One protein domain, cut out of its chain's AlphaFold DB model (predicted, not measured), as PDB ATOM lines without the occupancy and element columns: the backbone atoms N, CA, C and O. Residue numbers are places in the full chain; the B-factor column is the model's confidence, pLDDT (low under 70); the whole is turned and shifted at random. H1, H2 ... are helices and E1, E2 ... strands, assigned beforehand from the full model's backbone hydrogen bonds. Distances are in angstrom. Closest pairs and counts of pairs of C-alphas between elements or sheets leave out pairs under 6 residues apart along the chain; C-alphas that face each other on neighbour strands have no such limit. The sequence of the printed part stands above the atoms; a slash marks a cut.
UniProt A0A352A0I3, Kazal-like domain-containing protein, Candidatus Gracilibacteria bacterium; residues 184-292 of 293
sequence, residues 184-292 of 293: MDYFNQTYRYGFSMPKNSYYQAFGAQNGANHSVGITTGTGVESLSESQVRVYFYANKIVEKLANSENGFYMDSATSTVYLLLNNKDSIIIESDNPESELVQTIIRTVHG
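This is residues 184 to 292 of the 293 residues of the protein "Kazal-like domain-containing protein" of Candidatus Gracilibacteria bacterium (UniProt A0A352A0I3). Picture one six-stranded sheet, twisted, that curls round helix H2, with the hairpin E1 and E2 beside H2 over the same hollow face; the hairpin and the sheet make a sandwich that is only partly face to face. The small helix H1 is on the opposite face, by E6 and E7. The printed part has 109 residues with the order E1 E2 E3 E4 E5 H1 E6 E7 E8 H2, of mixed class; the large sheet runs E3 E4 E5 E8 E7 E6 and is antiparallel. It is compact, with a radius of gyration of the C-alphas of 12.7 A, and spans 37 by 30 by 24 A.

Begin at E1, residues 184 to 188, and E2, residues 193 to 198, an antiparallel hairpin; N 186 and O 195 are 2.8 A apart, within hydrogen-bond range. Then find E3, residues 201 to 205, E4, residues 214 to 220, and E5, residues 232 to 237: a meander, each strand the antiparallel neighbour of the one before, with N 204 and O 217 at 2.9 A and N 216 and O 234 at 2.8 A. E6, residues 252 to 255, E7, residues 260 to 265, and E8, residues 269 to 275, make a second meander; N 262 and O 253 are 2.8 A apart, and so are N 271 and O 263. E5 and E8, one strand from each meander, are antiparallel neighbours, with N 235 and O 272 at 2.8 A, within hydrogen-bond range. Across this sheet the strands' lines turn by 85 degrees. The two-stranded sheet and the large one stand face to face with their best planes 27 degrees apart. H2, residues 281 to 291, is on the large sheet; its closest C-alphas to E7 are those of His 291 and Leu 263, 6.8 A. To E2 they are those of Thr 289 and Phe 195, 5.7 A. H1, residues 243 to 246, is on the opposite face at a height over the sheet of 7.8 A, only just over none of the strands, with 2 of its 4 C-alphas falling on E7 and 2 on E6. In H2 every O i to N i+4 pair is within hydrogen-bond range; H1 is too short for one.

Find C-alpha 184 at (-13.710, -36.553, 121.853), where E1 begins. E4 runs 20.7 A, E8 20.1 A, E2 17.6 A, and H2 15.1 A, ending at C-alpha 291, (-9.089, -39.891, 106.219).

The C-alphas of Thr 222 and Asn 247 are the two farthest apart, 37.2 A. The printed part has no cut. The link E4 to E5, 11 residues, is long. Mean pLDDT of the printed part is 92.2; residue 292 is under 70.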
ATOM      1  N   MET A 184     -13.896 -37.969 121.573       88.38
ATOM      2  CA  MET A 184     -13.710 -36.553 121.853       88.38
ATOM      3  C   MET A 184     -12.935 -35.918 120.700       88.38
ATOM      4  O   MET A 184     -12.070 -36.565 120.108       88.38
ATOM      5  N   ASP A 185     -13.217 -34.651 120.417       90.00
ATOM      6  CA  ASP A 185     -12.643 -33.951 119.271       90.00
ATOM      7  C   ASP A 185     -11.485 -33.040 119.686       90.00
ATOM      8  O   ASP A 185     -11.534 -32.330 120.694       90.00
ATOM      9  N   TYR A 186     -10.436 -33.042 118.871       93.75
ATOM     10  CA  TYR A 186      -9.418 -32.007 118.847       93.75
ATOM     11  C   TYR A 186      -9.624 -31.142 117.611       93.75
ATOM     12  O   TYR A 186      -9.739 -31.658 116.501       93.75
ATOM     13  N   PHE A 187      -9.600 -29.823 117.784       91.38
ATOM     14  CA  PHE A 187      -9.654 -28.890 116.668       91.38
ATOM     15  C   PHE A 187      -8.759 -27.682 116.916       91.38
ATOM     16  O   PHE A 187      -8.822 -27.026 117.958       91.38
ATOM     17  N   ASN A 188      -7.946 -27.353 115.920       92.94
ATOM     18  CA  ASN A 188      -7.152 -26.143 115.905       92.94
ATOM     19  C   ASN A 188      -7.874 -25.059 115.097       92.94
ATOM     20  O   ASN A 188      -7.951 -25.136 113.875       92.94
ATOM     21  N   GLN A 189      -8.359 -24.010 115.765       86.12
ATOM     22  CA  GLN A 189      -9.102 -22.929 115.102       86.12
ATOM     23  C   GLN A 189      -8.248 -22.092 114.138       86.12
ATOM     24  O   GLN A 189      -8.762 -21.608 113.131       86.12
ATOM     25  N   THR A 190      -6.954 -21.928 114.428       89.38
ATOM     26  CA  THR A 190      -6.029 -21.130 113.609       89.38
ATOM     27  C   THR A 190      -5.798 -21.779 112.252       89.38
ATOM     28  O   THR A 190      -5.861 -21.114 111.221       89.38
ATOM     29  N   TYR A 191      -5.540 -23.083 112.258       90.44
ATOM     30  CA  TYR A 191      -5.216 -23.855 111.062       90.44
ATOM     31  C   TYR A 191      -6.418 -24.596 110.469       90.44
ATOM     32  O   TYR A 191      -6.316 -25.136 109.374       90.44
ATOM     33  N   ARG A 192      -7.555 -24.594 111.172       88.19
ATOM     34  CA  ARG A 192      -8.822 -25.226 110.779       88.19
ATOM     35  C   ARG A 192      -8.696 -26.712 110.441       88.19
ATOM     36  O   ARG A 192      -9.337 -27.192 109.513       88.19
ATOM     37  N   TYR A 193      -7.902 -27.438 111.222       90.94
ATOM     38  CA  TYR A 193      -7.801 -28.894 111.143       90.94
ATOM     39  C   TYR A 193      -8.144 -29.520 112.493       90.94
ATOM     40  O   TYR A 193      -8.008 -28.879 113.541       90.94
ATOM     41  N   GLY A 194      -8.560 -30.777 112.474       92.25
ATOM     42  CA  GLY A 194      -8.882 -31.519 113.679       92.25
ATOM     43  C   GLY A 194      -8.942 -33.017 113.431       92.25
ATOM     44  O   GLY A 194      -8.743 -33.474 112.308       92.25
ATOM     45  N   PHE A 195      -9.179 -33.760 114.501       94.25
ATOM     46  CA  PHE A 195      -9.345 -35.210 114.505       94.25
ATOM     47  C   PHE A 195     -10.063 -35.631 115.784       94.25
ATOM     48  O   PHE A 195     -10.029 -34.903 116.782       94.25
ATOM     49  N   SER A 196     -10.676 -36.809 115.775       92.81
ATOM     50  CA  SER A 196     -11.287 -37.373 116.978       92.81
ATOM     51  C   SER A 196     -10.384 -38.442 117.585       92.81
ATOM     52  O   SER A 196      -9.586 -39.092 116.909       92.81
ATOM     53  N   MET A 197     -10.508 -38.624 118.892       93.31
ATOM     54  CA  MET A 197      -9.768 -39.616 119.667       93.31
ATOM     55  C   MET A 197     -10.678 -40.236 120.735       93.31
ATOM     56  O   MET A 197     -11.711 -39.652 121.067       93.31
ATOM     57  N   PRO A 198     -10.335 -41.404 121.304       92.62
ATOM     58  CA  PRO A 198     -11.094 -41.982 122.411       92.62
ATOM     59  C   PRO A 198     -11.214 -41.010 123.597       92.62
ATOM     60  O   PRO A 198     -10.241 -40.344 123.952       92.62
ATOM     61  N   LYS A 199     -12.381 -40.947 124.255       89.06
ATOM     62  CA  LYS A 199     -12.678 -39.998 125.354       89.06
ATOM     63  C   LYS A 199     -11.727 -40.065 126.563       89.06
ATOM     64  O   LYS A 199     -11.665 -39.128 127.352       89.06
ATOM     65  N   ASN A 200     -11.012 -41.169 126.746       89.44
ATOM     66  CA  ASN A 200     -10.013 -41.365 127.801       89.44
ATOM     67  C   ASN A 200      -8.588 -40.939 127.389       89.44
ATOM     68  O   ASN A 200      -7.628 -41.252 128.098       89.44
ATOM     69  N   SER A 201      -8.449 -40.256 126.253       93.75
ATOM     70  CA  SER A 201      -7.181 -39.705 125.781       93.75
ATOM     71  C   SER A 201      -6.898 -38.352 126.431       93.75
ATOM     72  O   SER A 201      -7.804 -37.552 126.670       93.75
ATOM     73  N   TYR A 202      -5.624 -38.071 126.672       95.75
ATOM     74  CA  TYR A 202      -5.133 -36.753 127.062       95.75
ATOM     75  C   TYR A 202      -4.319 -36.180 125.913       95.75
ATOM     76  O   TYR A 202      -3.537 -36.904 125.303       95.75
ATOM     77  N   TYR A 203      -4.484 -34.890 125.624       96.88
ATOM     78  CA  TYR A 203      -3.737 -34.220 124.566       96.88
ATOM     79  C   TYR A 203      -3.165 -32.882 125.034       96.88
ATOM     80  O   TYR A 203      -3.731 -32.214 125.901       96.88
ATOM     81  N   GLN A 204      -2.065 -32.465 124.411       97.38
ATOM     82  CA  GLN A 204      -1.499 -31.131 124.578       97.38
ATOM     83  C   GLN A 204      -0.948 -30.607 123.252       97.38
ATOM     84  O   GLN A 204      -0.276 -31.321 122.510       97.38
ATOM     85  N   ALA A 205      -1.236 -29.341 122.957       96.88
ATOM     86  CA  ALA A 205      -0.691 -28.636 121.804       96.88
ATOM     87  C   ALA A 205       0.699 -28.056 122.115       96.88
ATOM     88  O   ALA A 205       0.892 -27.430 123.158       96.88
ATOM     89  N   PHE A 206       1.638 -28.214 121.181       97.38
ATOM     90  CA  PHE A 206       3.036 -27.772 121.315       97.38
ATOM     91  C   PHE A 206       3.459 -26.735 120.262       97.38
ATOM     92  O   PHE A 206       4.622 -26.326 120.224       97.38
ATOM     93  N   GLY A 207       2.527 -26.281 119.418       95.50
ATOM     94  CA  GLY A 207       2.807 -25.302 118.367       95.50
ATOM     95  C   GLY A 207       3.698 -25.864 117.256       95.50
ATOM     96  O   GLY A 207       3.660 -27.060 116.968       95.50
ATOM     97  N   ALA A 208       4.472 -24.997 116.604       96.75
ATOM     98  CA  ALA A 208       5.329 -25.384 115.488       96.75
ATOM     99  C   ALA A 208       6.535 -26.211 115.962       96.75
ATOM    100  O   ALA A 208       7.295 -25.770 116.823       96.75
ATOM    101  N   GLN A 209       6.715 -27.396 115.383       94.94
ATOM    102  CA  GLN A 209       7.789 -28.343 115.708       94.94
ATOM    103  C   GLN A 209       8.208 -29.074 114.432       94.94
ATOM    104  O   GLN A 209       7.353 -29.402 113.617       94.94
ATOM    105  N   ASN A 210       9.502 -29.340 114.234       86.25
ATOM    106  CA  ASN A 210      10.011 -30.147 113.107       86.25
ATOM    107  C   ASN A 210       9.494 -29.706 111.715       86.25
ATOM    108  O   ASN A 210       9.173 -30.516 110.844       86.25
ATOM    109  N   GLY A 211       9.370 -28.390 111.509       91.62
ATOM    110  CA  GLY A 211       8.850 -27.805 110.269       91.62
ATOM    111  C   GLY A 211       7.332 -27.926 110.079       91.62
ATOM    112  O   GLY A 211       6.826 -27.436 109.071       91.62
ATOM    113  N   ALA A 212       6.618 -28.555 111.013       97.00
ATOM    114  CA  ALA A 212       5.166 -28.526 111.092       97.00
ATOM    115  C   ALA A 212       4.701 -27.164 111.612       97.00
ATOM    116  O   ALA A 212       5.347 -26.554 112.470       97.00
ATOM    117  N   ASN A 213       3.558 -26.694 111.124       98.00
ATOM    118  CA  ASN A 213       2.931 -25.465 111.601       98.00
ATOM    119  C   ASN A 213       2.331 -25.650 112.999       98.00
ATOM    120  O   ASN A 213       2.308 -24.712 113.795       98.00
ATOM    121  N   HIS A 214       1.864 -26.861 113.301       98.00
ATOM    122  CA  HIS A 214       1.288 -27.205 114.590       98.00
ATOM    123  C   HIS A 214       1.573 -28.663 114.954       98.00
ATOM    124  O   HIS A 214       1.704 -29.512 114.074       98.00
ATOM    125  N   SER A 215       1.653 -28.960 116.247       98.31
ATOM    126  CA  SER A 215       1.885 -30.305 116.757       98.31
ATOM    127  C   SER A 215       1.076 -30.579 118.019       98.31
ATOM    128  O   SER A 215       0.806 -29.673 118.817       98.31
ATOM    129  N   VAL A 216       0.666 -31.834 118.181       98.31
ATOM    130  CA  VAL A 216      -0.131 -32.322 119.308       98.31
ATOM    131  C   VAL A 216       0.487 -33.614 119.820       98.31
ATOM    132  O   VAL A 216       0.693 -34.548 119.050       98.31
ATOM    133  N   GLY A 217       0.767 -33.663 121.118       98.00
ATOM    134  CA  GLY A 217       1.097 -34.898 121.823       98.00
ATOM    135  C   GLY A 217      -0.166 -35.509 122.416       98.00
ATOM    136  O   GLY A 217      -1.016 -34.763 122.910       98.00
ATOM    137  N   ILE A 218      -0.306 -36.832 122.341       97.94
ATOM    138  CA  ILE A 218      -1.468 -37.572 122.844       97.94
ATOM    139  C   ILE A 218      -1.001 -38.817 123.605       97.94
ATOM    140  O   ILE A 218      -0.089 -39.523 123.165       97.94
ATOM    141  N   THR A 219      -1.637 -39.091 124.743       95.38
ATOM    142  CA  THR A 219      -1.363 -40.245 125.610       95.38
ATOM    143  C   THR A 219      -2.656 -40.860 126.145       95.38
ATOM    144  O   THR A 219      -3.630 -40.162 126.437       95.38
ATOM    145  N   THR A 220      -2.667 -42.181 126.327       91.44
ATOM    146  CA  THR A 220      -3.722 -42.879 127.075       91.44
ATOM    147  C   THR A 220      -3.339 -43.032 128.550       91.44
ATOM    148  O   THR A 220      -2.259 -43.531 128.859       91.44
ATOM    149  N   GLY A 221      -4.234 -42.674 129.475       81.25
ATOM    150  CA  GLY A 221      -4.120 -43.007 130.905       81.25
ATOM    151  C   GLY A 221      -3.393 -41.988 131.794       81.25
ATOM    152  O   GLY A 221      -3.823 -41.781 132.927       81.25
ATOM    153  N   THR A 222      -2.351 -41.318 131.301       81.69
ATOM    154  CA  THR A 222      -1.698 -40.187 131.989       81.69
ATOM    155  C   THR A 222      -1.747 -38.933 131.127       81.69
ATOM    156  O   THR A 222      -1.943 -39.021 129.916       81.69
ATOM    157  N   GLY A 223      -1.567 -37.762 131.745       89.06
ATOM    158  CA  GLY A 223      -1.424 -36.504 131.014       89.06
ATOM    159  C   GLY A 223      -0.189 -36.486 130.109       89.06
ATOM    160  O   GLY A 223       0.683 -37.349 130.207       89.06
ATOM    161  N   VAL A 224      -0.126 -35.478 129.243       94.19
ATOM    162  CA  VAL A 224       1.000 -35.255 128.335       94.19
ATOM    163  C   VAL A 224       2.018 -34.345 129.025       94.19
ATOM    164  O   VAL A 224       1.658 -33.256 129.465       94.19
ATOM    165  N   GLU A 225       3.273 -34.785 129.141       92.88
ATOM    166  CA  GLU A 225       4.358 -33.987 129.743       92.88
ATOM    167  C   GLU A 225       5.210 -33.286 128.678       92.88
ATOM    168  O   GLU A 225       5.536 -32.103 128.798       92.88
ATOM    169  N   SER A 226       5.538 -34.004 127.601       95.56
ATOM    170  CA  SER A 226       6.303 -33.487 126.469       95.56
ATOM    171  C   SER A 226       5.856 -34.126 125.154       95.56
ATOM    172  O   SER A 226       5.328 -35.240 125.125       95.56
ATOM    173  N   LEU A 227       6.083 -33.427 124.037       96.25
ATOM    174  CA  LEU A 227       5.767 -33.965 122.713       96.25
ATOM    175  C   LEU A 227       6.604 -35.214 122.406       96.25
ATOM    176  O   LEU A 227       6.068 -36.202 121.922       96.25
ATOM    177  N   SER A 228       7.904 -35.198 122.712       94.56
ATOM    178  CA  SER A 228       8.810 -36.319 122.427       94.56
ATOM    179  C   SER A 228       8.434 -37.599 123.171       94.56
ATOM    180  O   SER A 228       8.581 -38.683 122.617       94.56
ATOM    181  N   GLU A 229       7.916 -37.478 124.393       93.81
ATOM    182  CA  GLU A 229       7.521 -38.620 125.232       93.81
ATOM    183  C   GLU A 229       6.050 -39.017 125.040       93.81
ATOM    184  O   GLU A 229       5.578 -39.974 125.650       93.81
ATOM    185  N   SER A 230       5.309 -38.298 124.193       96.12
ATOM    186  CA  SER A 230       3.925 -38.649 123.880       96.12
ATOM    187  C   SER A 230       3.855 -39.971 123.113       96.12
ATOM    188  O   SER A 230       4.659 -40.223 122.214       96.12
ATOM    189  N   GLN A 231       2.845 -40.783 123.438       96.19
ATOM    190  CA  GLN A 231       2.571 -42.074 122.793       96.19
ATOM    191  C   GLN A 231       2.224 -41.914 121.307       96.19
ATOM    192  O   GLN A 231       2.579 -42.754 120.477       96.19
ATOM    193  N   VAL A 232       1.505 -40.839 120.985       97.69
ATOM    194  CA  VAL A 232       1.186 -40.435 119.620       97.69
ATOM    195  C   VAL A 232       1.557 -38.969 119.455       97.69
ATOM    196  O   VAL A 232       1.203 -38.131 120.289       97.69
ATOM    197  N   ARG A 233       2.269 -38.658 118.374       98.00
ATOM    198  CA  ARG A 233       2.657 -37.294 118.003       98.00
ATOM    199  C   ARG A 233       2.045 -36.975 116.654       98.00
ATOM    200  O   ARG A 233       2.344 -37.634 115.664       98.00
ATOM    201  N   VAL A 234       1.186 -35.968 116.627       98.19
ATOM    202  CA  VAL A 234       0.528 -35.498 115.410       98.19
ATOM    203  C   VAL A 234       1.175 -34.189 114.986       98.19
ATOM    204  O   VAL A 234       1.230 -33.246 115.773       98.19
ATOM    205  N   TYR A 235       1.620 -34.110 113.739       98.12
ATOM    206  CA  TYR A 235       2.238 -32.940 113.130       98.12
ATOM    207  C   TYR A 235       1.401 -32.483 111.942       98.12
ATOM    208  O   TYR A 235       1.127 -33.261 111.034       98.12
ATOM    209  N   PHE A 236       1.010 -31.215 111.935       97.69
ATOM    210  CA  PHE A 236       0.208 -30.616 110.877       97.69
ATOM    211  C   PHE A 236       1.027 -29.635 110.039       97.69
ATOM    212  O   PHE A 236       1.681 -28.730 110.572       97.69
ATOM    213  N   TYR A 237       0.936 -29.788 108.723       97.00
ATOM    214  CA  TYR A 237       1.602 -28.972 107.720       97.00
ATOM    215  C   TYR A 237       0.551 -28.289 106.841       97.00
ATOM    216  O   TYR A 237      -0.166 -28.949 106.091       97.00
ATOM    217  N   ALA A 238       0.478 -26.962 106.933       94.81
ATOM    218  CA  ALA A 238      -0.451 -26.139 106.167       94.81
ATOM    219  C   ALA A 238       0.093 -25.868 104.757       94.81
ATOM    220  O   ALA A 238       1.247 -25.454 104.619       94.81
ATOM    221  N   ASN A 239      -0.748 -26.023 103.734       93.44
ATOM    222  CA  ASN A 239      -0.434 -25.799 102.318       93.44
ATOM    223  C   ASN A 239       0.876 -26.478 101.886       93.44
ATOM    224  O   ASN A 239       1.706 -25.891 101.185       93.44
ATOM    225  N   LYS A 240       1.097 -27.699 102.367       94.19
ATOM    226  CA  LYS A 240       2.292 -28.480 102.084       94.19
ATOM    227  C   LYS A 240       1.943 -29.960 102.049       94.19
ATOM    228  O   LYS A 240       1.708 -30.565 103.092       94.19
ATOM    229  N   ILE A 241       2.010 -30.535 100.850       93.06
ATOM    230  CA  ILE A 241       1.975 -31.981 100.630       93.06
ATOM    231  C   ILE A 241       3.386 -32.524 100.842       93.06
ATOM    232  O   ILE A 241       4.335 -32.103 100.177       93.06
ATOM    233  N   VAL A 242       3.553 -33.418 101.812       92.88
ATOM    234  CA  VAL A 242       4.856 -34.043 102.079       92.88
ATOM    235  C   VAL A 242       5.183 -35.094 101.017       92.88
ATOM    236  O   VAL A 242       4.296 -35.751 100.487       92.88
ATOM    237  N   GLU A 243       6.468 -35.272 100.712       90.56
ATOM    238  CA  GLU A 243       6.944 -36.090  99.581       90.56
ATOM    239  C   GLU A 243       6.388 -37.523  99.582       90.56
ATOM    240  O   GLU A 243       6.024 -38.056  98.538       90.56
ATOM    241  N   LYS A 244       6.247 -38.126 100.769       89.00
ATOM    242  CA  LYS A 244       5.679 -39.470 100.937       89.00
ATOM    243  C   LYS A 244       4.222 -39.584 100.468       89.00
ATOM    244  O   LYS A 244       3.820 -40.662 100.049       89.00
ATOM    245  N   LEU A 245       3.463 -38.488 100.505       88.88
ATOM    246  CA  LEU A 245       2.086 -38.414 100.006       88.88
ATOM    247  C   LEU A 245       1.999 -38.016  98.535       88.88
ATOM    248  O   LEU A 245       0.999 -38.315  97.893       88.88
ATOM    249  N   ALA A 246       3.032 -37.379  97.977       78.31
ATOM    250  CA  ALA A 246       3.014 -36.919  96.587       78.31
ATOM    251  C   ALA A 246       2.819 -38.067  95.578       78.31
ATOM    252  O   ALA A 246       2.298 -37.842  94.493       78.31
ATOM    253  N   ASN A 247       3.205 -39.291  95.958       75.12
ATOM    254  CA  ASN A 247       3.054 -40.497  95.142       75.12
ATOM    255  C   ASN A 247       1.950 -41.446  95.647       75.12
ATOM    256  O   ASN A 247       1.842 -42.561  95.143       75.12
ATOM    257  N   SER A 248       1.173 -41.065  96.668       79.25
ATOM    258  CA  SER A 248       0.077 -41.905  97.166       79.25
ATOM    259  C   SER A 248      -1.202 -41.615  96.383       79.25
ATOM    260  O   SER A 248      -1.646 -40.470  96.369       79.25
ATOM    261  N   GLU A 249      -1.816 -42.635  95.781       71.19
ATOM    262  CA  GLU A 249      -3.043 -42.467  94.981       71.19
ATOM    263  C   GLU A 249      -4.243 -42.012  95.825       71.19
ATOM    264  O   GLU A 249      -5.065 -41.233  95.354       71.19
ATOM    265  N   ASN A 250      -4.293 -42.415  97.097       82.94
ATOM    266  CA  ASN A 250      -5.432 -42.135  97.975       82.94
ATOM    267  C   ASN A 250      -5.140 -41.062  99.030       82.94
ATOM    268  O   ASN A 250      -5.967 -40.828  99.897       82.94
ATOM    269  N   GLY A 251      -3.977 -40.404  99.019       88.31
ATOM    270  CA  GLY A 251      -3.643 -39.440 100.078       88.31
ATOM    271  C   GLY A 251      -3.420 -40.089 101.453       88.31
ATOM    272  O   GLY A 251      -3.542 -39.426 102.482       88.31
ATOM    273  N   PHE A 252      -3.085 -41.377 101.473       92.62
ATOM    274  CA  PHE A 252      -2.705 -42.140 102.654       92.62
ATOM    275  C   PHE A 252      -1.406 -42.887 102.357       92.62
ATOM    276  O   PHE A 252      -1.267 -43.527 101.313       92.62
ATOM    277  N   TYR A 253      -0.457 -42.836 103.284       92.94
ATOM    278  CA  TYR A 253       0.748 -43.651 103.221       92.94
ATOM    279  C   TYR A 253       1.210 -44.018 104.626       92.94
ATOM    280  O   TYR A 253       1.231 -43.177 105.522       92.94
ATOM    281  N   MET A 254       1.624 -45.267 104.817       92.38
ATOM    282  CA  MET A 254       2.161 -45.752 106.083       92.38
ATOM    283  C   MET A 254       3.564 -46.313 105.870       92.38
ATOM    284  O   MET A 254       3.771 -47.225 105.069       92.38
ATOM    285  N   ASP A 255       4.527 -45.771 106.608       92.62
ATOM    286  CA  ASP A 255       5.899 -46.258 106.635       92.62
ATOM    287  C   ASP A 255       6.074 -47.237 107.800       92.62
ATOM    288  O   ASP A 255       6.238 -46.847 108.959       92.62
ATOM    289  N   SER A 256       6.053 -48.531 107.486       89.00
ATOM    290  CA  SER A 256       6.220 -49.599 108.473       89.00
ATOM    291  C   SER A 256       7.599 -49.607 109.142       89.00
ATOM    292  O   SER A 256       7.726 -50.151 110.235       89.00
ATOM    293  N   ALA A 257       8.636 -49.030 108.521       92.06
ATOM    294  CA  ALA A 257       9.980 -49.016 109.102       92.06
ATOM    295  C   ALA A 257      10.101 -47.985 110.231       92.06
ATOM    296  O   ALA A 257      10.818 -48.212 111.203       92.06
ATOM    297  N   THR A 258       9.395 -46.860 110.104       92.62
ATOM    298  CA  THR A 258       9.412 -45.763 111.083       92.62
ATOM    299  C   THR A 258       8.152 -45.701 111.942       92.62
ATOM    300  O   THR A 258       8.090 -44.881 112.850       92.62
ATOM    301  N   SER A 259       7.160 -46.560 111.680       94.31
ATOM    302  CA  SER A 259       5.834 -46.508 112.314       94.31
ATOM    303  C   SER A 259       5.172 -45.129 112.182       94.31
ATOM    304  O   SER A 259       4.531 -44.623 113.105       94.31
ATOM    305  N   THR A 260       5.344 -44.518 111.007       96.25
ATOM    306  CA  THR A 260       4.824 -43.183 110.696       96.25
ATOM    307  C   THR A 260       3.689 -43.281 109.690       96.25
ATOM    308  O   THR A 260       3.812 -43.945 108.660       96.25
ATOM    309  N   VAL A 261       2.594 -42.585 109.966       95.88
ATOM    310  CA  VAL A 261       1.436 -42.479 109.077       95.88
ATOM    311  C   VAL A 261       1.376 -41.072 108.506       95.88
ATOM    312  O   VAL A 261       1.573 -40.088 109.215       95.88
ATOM    313  N   TYR A 262       1.092 -40.979 107.218       95.88
ATOM    314  CA  TYR A 262       0.988 -39.742 106.467       95.88
ATOM    315  C   TYR A 262      -0.417 -39.664 105.879       95.88
ATOM    316  O   TYR A 262      -0.867 -40.610 105.232       95.88
ATOM    317  N   LEU A 263      -1.094 -38.541 106.098       94.94
ATOM    318  CA  LEU A 263      -2.466 -38.298 105.666       94.94
ATOM    319  C   LEU A 263      -2.551 -36.969 104.916       94.94
ATOM    320  O   LEU A 263      -2.089 -35.938 105.411       94.94
ATOM    321  N   LEU A 264      -3.167 -36.988 103.741       91.88
ATOM    322  CA  LEU A 264      -3.528 -35.804 102.977       91.88
ATOM    323  C   LEU A 264      -4.845 -35.250 103.518       91.88
ATOM    324  O   LEU A 264      -5.828 -35.975 103.678       91.88
ATOM    325  N   LEU A 265      -4.875 -33.945 103.764       88.56
ATOM    326  CA  LEU A 265      -6.065 -33.233 104.199       88.56
ATOM    327  C   LEU A 265      -6.395 -32.130 103.188       88.56
ATOM    328  O   LEU A 265      -5.541 -31.322 102.821       88.56
ATOM    329  N   ASN A 266      -7.652 -32.097 102.733       82.31
ATOM    330  CA  ASN A 266      -8.189 -31.065 101.837       82.31
ATOM    331  C   ASN A 266      -7.331 -30.816 100.577       82.31
ATOM    332  O   ASN A 266      -7.187 -29.674 100.146       82.31
ATOM    333  N   ASN A 267      -6.710 -31.870 100.033       85.25
ATOM    334  CA  ASN A 267      -5.858 -31.853  98.834       85.25
ATOM    335  C   ASN A 267      -4.663 -30.880  98.859       85.25
ATOM    336  O   ASN A 267      -4.050 -30.634  97.824       85.25
ATOM    337  N   LYS A 268      -4.299 -30.330 100.023       89.75
ATOM    338  CA  LYS A 268      -3.214 -29.337 100.131       89.75
ATOM    339  C   LYS A 268      -2.445 -29.375 101.446       89.75
ATOM    340  O   LYS A 268      -1.297 -28.941 101.486       89.75
ATOM    341  N   ASP A 269      -3.060 -29.871 102.513       93.44
ATOM    342  CA  ASP A 269      -2.474 -29.954 103.845       93.44
ATOM    343  C   ASP A 269      -2.005 -31.389 104.113       93.44
ATOM    344  O   ASP A 269      -2.522 -32.344 103.536       93.44
ATOM    345  N   SER A 270      -1.022 -31.568 104.992       95.44
ATOM    346  CA  SER A 270      -0.559 -32.900 105.406       95.44
ATOM    347  C   SER A 270      -0.585 -33.054 106.915       95.44
ATOM    348  O   SER A 270      -0.201 -32.146 107.656       95.44
ATOM    349  N   ILE A 271      -0.980 -34.236 107.369       96.62
ATOM    350  CA  ILE A 271      -0.854 -34.682 108.751       96.62
ATOM    351  C   ILE A 271       0.133 -35.845 108.785       96.62
ATOM    352  O   ILE A 271       0.017 -36.792 108.012       96.62
ATOM    353  N   ILE A 272       1.105 -35.769 109.687       97.25
ATOM    354  CA  ILE A 272       2.014 -36.868 110.006       97.25
ATOM    355  C   ILE A 272       1.700 -37.339 111.422       97.25
ATOM    356  O   ILE A 272       1.602 -36.520 112.336       97.25
ATOM    357  N   ILE A 273       1.546 -38.644 111.603       97.75
ATOM    358  CA  ILE A 273       1.308 -39.285 112.892       97.75
ATOM    359  C   ILE A 273       2.468 -40.234 113.159       97.75
ATOM    360  O   ILE A 273       2.661 -41.201 112.428       97.75
ATOM    361  N   GLU A 274       3.222 -39.974 114.217       97.38
ATOM    362  CA  GLU A 274       4.262 -40.878 114.702       97.38
ATOM    363  C   GLU A 274       3.765 -41.603 115.954       97.38
ATOM    364  O   GLU A 274       3.221 -40.975 116.871       97.38
ATOM    365  N   SER A 275       3.969 -42.919 116.016       96.25
ATOM    366  CA  SER A 275       3.675 -43.719 117.205       96.25
ATOM    367  C   SER A 275       4.487 -45.006 117.220       96.25
ATOM    368  O   SER A 275       4.751 -45.585 116.174       96.25
ATOM    369  N   ASP A 276       4.800 -45.510 118.412       93.38
ATOM    370  CA  ASP A 276       5.429 -46.827 118.569       93.38
ATOM    371  C   ASP A 276       4.464 -47.981 118.226       93.38
ATOM    372  O   ASP A 276       4.892 -49.119 118.037       93.38
ATOM    373  N   ASN A 277       3.153 -47.708 118.166       94.00
ATOM    374  CA  ASN A 277       2.131 -48.685 117.797       94.00
ATOM    375  C   ASN A 277       1.066 -48.062 116.867       94.00
ATOM    376  O   ASN A 277       0.020 -47.599 117.344       94.00
ATOM    377  N   PRO A 278       1.294 -48.073 115.540       92.88
ATOM    378  CA  PRO A 278       0.369 -47.489 114.570       92.88
ATOM    379  C   PRO A 278      -0.954 -48.268 114.444       92.88
ATOM    380  O   PRO A 278      -1.957 -47.710 114.012       92.88
ATOM    381  N   GLU A 279      -0.995 -49.524 114.894       92.88
ATOM    382  CA  GLU A 279      -2.208 -50.357 114.939       92.88
ATOM    383  C   GLU A 279      -3.033 -50.148 116.220       92.88
ATOM    384  O   GLU A 279      -4.066 -50.788 116.426       92.88
ATOM    385  N   SER A 280      -2.589 -49.266 117.121       93.56
ATOM    386  CA  SER A 280      -3.331 -48.966 118.346       93.56
ATOM    387  C   SER A 280      -4.697 -48.342 118.049       93.56
ATOM    388  O   SER A 280      -4.868 -47.592 117.088       93.56
ATOM    389  N   GLU A 281      -5.672 -48.592 118.931       92.69
ATOM    390  CA  GLU A 281      -7.019 -48.015 118.817       92.69
ATOM    391  C   GLU A 281      -6.981 -46.486 118.694       92.69
ATOM    392  O   GLU A 281      -7.730 -45.916 117.903       92.69
ATOM    393  N   LEU A 282      -6.076 -45.824 119.422       93.81
ATOM    394  CA  LEU A 282      -5.890 -44.378 119.365       93.81
ATOM    395  C   LEU A 282      -5.466 -43.912 117.963       93.81
ATOM    396  O   LEU A 282      -6.138 -43.059 117.386       93.81
ATOM    397  N   VAL A 283      -4.392 -44.480 117.406       95.25
ATOM    398  CA  VAL A 283      -3.883 -44.083 116.081       95.25
ATOM    399  C   VAL A 283      -4.916 -44.383 115.004       95.25
ATOM    400  O   VAL A 283      -5.243 -43.509 114.204       95.25
ATOM    401  N   GLN A 284      -5.504 -45.576 115.033       94.44
ATOM    402  CA  GLN A 284      -6.513 -45.976 114.062       94.44
ATOM    403  C   GLN A 284      -7.768 -45.098 114.144       94.44
ATOM    404  O   GLN A 284      -8.351 -44.758 113.122       94.44
ATOM    405  N   THR A 285      -8.178 -44.654 115.336       93.12
ATOM    406  CA  THR A 285      -9.291 -43.696 115.477       93.12
ATOM    407  C   THR A 285      -8.968 -42.354 114.822       93.12
ATOM    408  O   THR A 285      -9.794 -41.820 114.080       93.12
ATOM    409  N   ILE A 286      -7.756 -41.835 115.026       94.62
ATOM    410  CA  ILE A 286      -7.313 -40.587 114.389       94.62
ATOM    411  C   ILE A 286      -7.296 -40.750 112.864       94.62
ATOM    412  O   ILE A 286      -7.843 -39.905 112.164       94.62
ATOM    413  N   ILE A 287      -6.739 -41.851 112.346       93.06
ATOM    414  CA  ILE A 287      -6.695 -42.129 110.901       93.06
ATOM    415  C   ILE A 287      -8.103 -42.120 110.308       93.06
ATOM    416  O   ILE A 287      -8.355 -41.353 109.382       93.06
ATOM    417  N   ARG A 288      -9.032 -42.901 110.870       89.81
ATOM    418  CA  ARG A 288     -10.412 -42.989 110.362       89.81
ATOM    419  C   ARG A 288     -11.113 -41.632 110.364       89.81
ATOM    420  O   ARG A 288     -11.778 -41.276 109.401       89.81
ATOM    421  N   THR A 289     -10.913 -40.836 111.414       88.50
ATOM    422  CA  THR A 289     -11.591 -39.532 111.565       88.50
ATOM    423  C   THR A 289     -10.997 -38.416 110.707       88.50
ATOM    424  O   THR A 289     -11.656 -37.398 110.503       88.50
ATOM    425  N   VAL A 290      -9.773 -38.580 110.206       88.44
ATOM    426  CA  VAL A 290      -9.118 -37.626 109.297       88.44
ATOM    427  C   VAL A 290      -9.287 -38.050 107.839       88.44
ATOM    428  O   VAL A 290      -9.562 -37.216 106.971       88.44
ATOM    429  N   HIS A 291      -9.090 -39.338 107.565       83.75
ATOM    430  CA  HIS A 291      -9.089 -39.891 106.219       83.75
ATOM    431  C   HIS A 291     -10.502 -40.227 105.717       83.75
ATOM    432  O   HIS A 291     -10.770 -40.043 104.534       83.75
ATOM    433  N   GLY A 292     -11.424 -40.593 106.616       68.19
ATOM    434  CA  GLY A 292     -12.831 -40.855 106.296       68.19
ATOM    435  C   GLY A 292     -13.173 -42.309 105.946       68.19
ATOM    436  O   GLY A 292     -14.260 -42.541 105.415       68.19
TER     437      GLY A 292